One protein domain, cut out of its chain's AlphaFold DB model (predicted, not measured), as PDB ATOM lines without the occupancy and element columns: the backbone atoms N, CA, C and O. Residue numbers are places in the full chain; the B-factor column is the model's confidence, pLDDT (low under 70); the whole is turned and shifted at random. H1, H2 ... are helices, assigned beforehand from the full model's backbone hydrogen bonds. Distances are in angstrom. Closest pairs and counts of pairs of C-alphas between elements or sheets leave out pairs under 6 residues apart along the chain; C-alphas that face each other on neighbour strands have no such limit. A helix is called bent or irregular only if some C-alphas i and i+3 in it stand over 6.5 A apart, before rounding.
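What this domain is: This is residues 58 to 98 of the 111 residues of an uncharacterized protein of Trichinella sp. T9 (UniProt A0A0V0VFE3). Two helices, H1 and H2, run opposite ways and make a loose V, nearest to each other toward the end where a tight link joins them. The last stretch, residues 89 to 98, has no named element and crosses the wider end of the V, from the end of H2 past the beginning of H1. The printed part has 41 residues, with two named helices in the order H1, H2 and no named strand; the class is all helix. The whole is compact, with a radius of gyration of the C-alphas of 9.9 A, and rounded, with spans of 22 by 22 by 19 A.

Where its parts are: Residues 58 to 61 come before the first helix. H1 holds residues 62 to 71 and is 14.3 A long from first to last C-alpha; C-alpha 62 is at (197.986, 195.699, 225.798). H2 holds residues 76 to 88 and is 18.4 A long, from C-alpha 76 at (203.142, 210.202, 224.373) to C-alpha 88 at (189.660, 202.136, 214.891). Residues 89 to 98 follow it.

How they stand to each other: H1 and H2 are close but not clearly touching, with 2 pairs of C-alphas within 8 A. Their closest C-alphas are those of Val 69 and Ala 79, 6.0 A apart. Their lines stand at a steep tilt of 40 degrees, and they run opposite ways. Their centres are 11.6 A apart. In H1 and H2 every O i to N i+4 pair is within hydrogen-bond range, and neither helix is bent.

The domain as a whole: The two C-alphas farthest apart are those of Gln 72 and Tyr 98, at 26.4 A. The printed part has no cut, and the link from H1 to H2, of 4 residues, is tight. The mean pLDDT of the printed part is 88.0; residues 94 to 98 are under 70, where the model's confidence is low.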
ATOM      1  N   GLN A  58     195.104 189.509 213.219       83.00
ATOM      2  CA  GLN A  58     195.931 189.455 214.418       83.00
ATOM      3  C   GLN A  58     195.612 190.653 215.320       83.00
ATOM      4  O   GLN A  58     195.709 191.808 214.902       83.00
ATOM      5  N   LEU A  59     195.207 190.370 216.558       88.62
ATOM      6  CA  LEU A  59     194.929 191.387 217.566       88.62
ATOM      7  C   LEU A  59     196.190 191.675 218.377       88.62
ATOM      8  O   LEU A  59     196.906 190.753 218.751       88.62
ATOM      9  N   PHE A  60     196.404 192.944 218.704       88.25
ATOM     10  CA  PHE A  60     197.381 193.370 219.692       88.25
ATOM     11  C   PHE A  60     196.801 193.236 221.098       88.25
ATOM     12  O   PHE A  60     195.695 193.712 221.398       88.25
ATOM     13  N   THR A  61     197.590 192.647 221.986       88.25
ATOM     14  CA  THR A  61     197.403 192.747 223.430       88.25
ATOM     15  C   THR A  61     197.929 194.089 223.952       88.25
ATOM     16  O   THR A  61     198.713 194.789 223.308       88.25
ATOM     17  N   GLN A  62     197.509 194.468 225.162       86.44
ATOM     18  CA  GLN A  62     197.986 195.699 225.798       86.44
ATOM     19  C   GLN A  62     199.499 195.668 226.086       86.44
ATOM     20  O   GLN A  62     200.135 196.718 226.031       86.44
ATOM     21  N   CYS A  63     200.066 194.493 226.388       88.50
ATOM     22  CA  CYS A  63     201.503 194.331 226.618       88.50
ATOM     23  C   CYS A  63     202.292 194.540 225.326       88.50
ATOM     24  O   CYS A  63     203.170 195.391 225.307       88.50
ATOM     25  N   GLU A  64     201.896 193.877 224.235       91.06
ATOM     26  CA  GLU A  64     202.552 194.033 222.928       91.06
ATOM     27  C   GLU A  64     202.505 195.482 222.437       91.06
ATOM     28  O   GLU A  64     203.495 195.996 221.925       91.06
ATOM     29  N   LEU A  65     201.380 196.178 222.638       91.19
ATOM     30  CA  LEU A  65     201.298 197.601 222.316       91.19
ATOM     31  C   LEU A  65     202.270 198.440 223.165       91.19
ATOM     32  O   LEU A  65     202.882 199.371 222.648       91.19
ATOM     33  N   ASN A  66     202.399 198.144 224.461       90.50
ATOM     34  CA  ASN A  66     203.307 198.874 225.347       90.50
ATOM     35  C   ASN A  66     204.776 198.624 224.992       90.50
ATOM     36  O   ASN A  66     205.571 199.563 225.021       90.50
ATOM     37  N   ASP A  67     205.122 197.383 224.654       93.62
ATOM     38  CA  ASP A  67     206.464 197.014 224.211       93.62
ATOM     39  C   ASP A  67     206.785 197.721 222.894       93.62
ATOM     40  O   ASP A  67     207.775 198.437 222.821       93.62
ATOM     41  N   LEU A  68     205.865 197.700 221.923       93.12
ATOM     42  CA  LEU A  68     206.018 198.421 220.657       93.12
ATOM     43  C   LEU A  68     206.239 199.932 220.849       93.12
ATOM     44  O   LEU A  68     207.082 200.526 220.179       93.12
ATOM     45  N   VAL A  69     205.496 200.562 221.766       94.62
ATOM     46  CA  VAL A  69     205.665 201.985 222.107       94.62
ATOM     47  C   VAL A  69     207.060 202.260 222.673       94.62
ATOM     48  O   VAL A  69     207.651 203.291 222.342       94.62
ATOM     49  N   ARG A  70     207.585 201.358 223.511       94.56
ATOM     50  CA  ARG A  70     208.914 201.481 224.121       94.56
ATOM     51  C   ARG A  70     210.025 201.228 223.105       94.56
ATOM     52  O   ARG A  70     210.954 202.026 223.037       94.56
ATOM     53  N   ASP A  71     209.900 200.176 222.309       96.75
ATOM     54  CA  ASP A  71     210.919 199.731 221.358       96.75
ATOM     55  C   ASP A  71     211.069 200.723 220.197       96.75
ATOM     56  O   ASP A  71     212.178 200.980 219.735       96.75
ATOM     57  N   GLN A  72     209.970 201.358 219.774       94.12
ATOM     58  CA  GLN A  72     210.006 202.448 218.790       94.12
ATOM     59  C   GLN A  72     210.290 203.828 219.401       94.12
ATOM     60  O   GLN A  72     210.377 204.809 218.664       94.12
ATOM     61  N   GLY A  73     210.398 203.943 220.729       95.44
ATOM     62  CA  GLY A  73     210.643 205.220 221.402       95.44
ATOM     63  C   GLY A  73     209.568 206.276 221.121       95.44
ATOM     64  O   GLY A  73     209.882 207.459 220.967       95.44
ATOM     65  N   LEU A  74     208.297 205.871 221.009       95.38
ATOM     66  CA  LEU A  74     207.222 206.793 220.645       95.38
ATOM     67  C   LEU A  74     206.985 207.826 221.751       95.38
ATOM     68  O   LEU A  74     206.849 207.501 222.932       95.38
ATOM     69  N   SER A  75     206.848 209.093 221.352       95.38
ATOM     70  CA  SER A  75     206.365 210.138 222.254       95.38
ATOM     71  C   SER A  75     204.936 209.829 222.713       95.38
ATOM     72  O   SER A  75     204.194 209.119 222.031       95.38
ATOM     73  N   LYS A  76     204.502 210.409 223.840       92.69
ATOM     74  CA  LYS A  76     203.142 210.202 224.373       92.69
ATOM     75  C   LYS A  76     202.058 210.417 223.308       92.69
ATOM     76  O   LYS A  76     201.159 209.596 223.167       92.69
ATOM     77  N   VAL A  77     202.181 211.497 222.535       96.12
ATOM     78  CA  VAL A  77     201.234 211.834 221.462       96.12
ATOM     79  C   VAL A  77     201.281 210.787 220.344       96.12
ATOM     80  O   VAL A  77     200.237 210.350 219.865       96.12
ATOM     81  N   GLY A  78     202.476 210.329 219.957       95.94
ATOM     82  CA  GLY A  78     202.638 209.261 218.968       95.94
ATOM     83  C   GLY A  78     202.000 207.943 219.415       95.94
ATOM     84  O   GLY A  78     201.273 207.316 218.644       95.94
ATOM     85  N   ALA A  79     202.194 207.566 220.680       94.31
ATOM     86  CA  ALA A  79     201.590 206.378 221.276       94.31
ATOM     87  C   ALA A  79     200.052 206.465 221.322       94.31
ATOM     88  O   ALA A  79     199.364 205.488 221.018       94.31
ATOM     89  N   GLU A  80     199.490 207.633 221.647       93.38
ATOM     90  CA  GLU A  80     198.039 207.865 221.635       93.38
ATOM     91  C   GLU A  80     197.448 207.760 220.221       93.38
ATOM     92  O   GLU A  80     196.420 207.101 220.032       93.38
ATOM     93  N   ILE A  81     198.117 208.333 219.213       95.44
ATOM     94  CA  ILE A  81     197.701 208.227 217.806       95.44
ATOM     95  C   ILE A  81     197.752 206.769 217.339       95.44
ATOM     96  O   ILE A  81     196.796 206.289 216.724       95.44
ATOM     97  N   LEU A  82     198.834 206.049 217.644       93.50
ATOM     98  CA  LEU A  82     198.974 204.632 217.309       93.50
ATOM     99  C   LEU A  82     197.836 203.812 217.926       93.50
ATOM    100  O   LEU A  82     197.143 203.077 217.221       93.50
ATOM    101  N   ARG A  83     197.589 203.997 219.227       91.25
ATOM    102  CA  ARG A  83     196.499 203.336 219.946       91.25
ATOM    103  C   ARG A  83     195.140 203.632 219.310       91.25
ATOM    104  O   ARG A  83     194.363 202.705 219.100       91.25
ATOM    105  N   SER A  84     194.861 204.894 218.977       92.00
ATOM    106  CA  SER A  84     193.610 205.307 218.328       92.00
ATOM    107  C   SER A  84     193.416 204.621 216.971       92.00
ATOM    108  O   SER A  84     192.342 204.086 216.690       92.00
ATOM    109  N   ARG A  85     194.474 204.543 216.154       93.19
ATOM    110  CA  ARG A  85     194.441 203.850 214.856       93.19
ATOM    111  C   ARG A  85     194.193 202.350 215.008       93.19
ATOM    112  O   ARG A  85     193.378 201.793 214.276       93.19
ATOM    113  N   LEU A  86     194.859 201.698 215.961       91.12
ATOM    114  CA  LEU A  86     194.674 200.267 216.219       91.12
ATOM    115  C   LEU A  86     193.261 199.954 216.730       91.12
ATOM    116  O   LEU A  86     192.649 198.991 216.268       91.12
ATOM    117  N   GLN A  87     192.712 200.802 217.607       88.75
ATOM    118  CA  GLN A  87     191.317 200.702 218.055       88.75
ATOM    119  C   GLN A  87     190.335 200.874 216.897       88.75
ATOM    120  O   GLN A  87     189.438 200.052 216.740       88.75
ATOM    121  N   SER A  88     190.528 201.891 216.050       89.19
ATOM    122  CA  SER A  88     189.660 202.136 214.891       89.19
ATOM    123  C   SER A  88     189.653 200.969 213.903       89.19
ATOM    124  O   SER A  88     188.658 200.757 213.215       89.19
ATOM    125  N   LYS A  89     190.752 200.211 213.817       89.69
ATOM    126  CA  LYS A  89     190.847 199.010 212.978       89.69
ATOM    127  C   LYS A  89     190.330 197.746 213.673       89.69
ATOM    128  O   LYS A  89     190.419 196.688 213.066       89.69
ATOM    129  N   HIS A  90     189.810 197.838 214.899       86.94
ATOM    130  CA  HIS A  90     189.411 196.703 215.744       86.94
ATOM    131  C   HIS A  90     190.553 195.704 216.002       86.94
ATOM    132  O   HIS A  90     190.309 194.522 216.216       86.94
ATOM    133  N   MET A  91     191.806 196.173 215.966       87.69
ATOM    134  CA  MET A  91     193.012 195.349 216.133       87.69
ATOM    135  C   MET A  91     193.584 195.424 217.549       87.69
ATOM    136  O   MET A  91     194.683 194.940 217.782       87.69
ATOM    137  N   LEU A  92     192.896 196.077 218.486       84.38
ATOM    138  CA  LEU A  92     193.370 196.236 219.855       84.38
ATOM    139  C   LEU A  92     192.314 195.749 220.837       84.38
ATOM    140  O   LEU A  92     191.233 196.334 220.928       84.38
ATOM    141  N   THR A  93     192.669 194.745 221.632       75.56
ATOM    142  CA  THR A  93     191.856 194.319 222.772       75.56
ATOM    143  C   THR A  93     192.356 195.044 224.010       75.56
ATOM    144  O   THR A  93     193.356 194.665 224.622       75.56
ATOM    145  N   ILE A  94     191.671 196.123 224.389       68.75
ATOM    146  CA  ILE A  94     191.962 196.811 225.648       68.75
ATOM    147  C   ILE A  94     191.365 195.970 226.771       68.75
ATOM    148  O   ILE A  94     190.171 196.038 227.053       68.75
ATOM    149  N   VAL A  95     192.202 195.179 227.430       64.81
ATOM    150  CA  VAL A  95     191.827 194.566 228.701       64.81
ATOM    151  C   VAL A  95     192.026 195.627 229.775       64.81
ATOM    152  O   VAL A  95     193.150 196.060 230.031       64.81
ATOM    153  N   SER A  96     190.944 196.078 230.408       65.06
ATOM    154  CA  SER A  96     191.053 196.868 231.633       65.06
ATOM    155  C   SER A  96     191.638 195.971 232.725       65.06
ATOM    156  O   SER A  96     190.921 195.208 233.370       65.06
ATOM    157  N   MET A  97     192.956 196.015 232.916       62.72
ATOM    158  CA  MET A  97     193.603 195.331 234.031       62.72
ATOM    159  C   MET A  97     193.420 196.166 235.297       62.72
ATOM    160  O   MET A  97     194.113 197.162 235.504       62.72
ATOM    161  N   TYR A  98     192.506 195.744 236.168       67.19
ATOM    162  CA  TYR A  98     192.500 196.213 237.548       67.19
ATOM    163  C   TYR A  98     193.651 195.528 238.290       67.19
ATOM    164  O   TYR A  98     193.667 194.307 238.467       67.19
TER     165      TYR A  98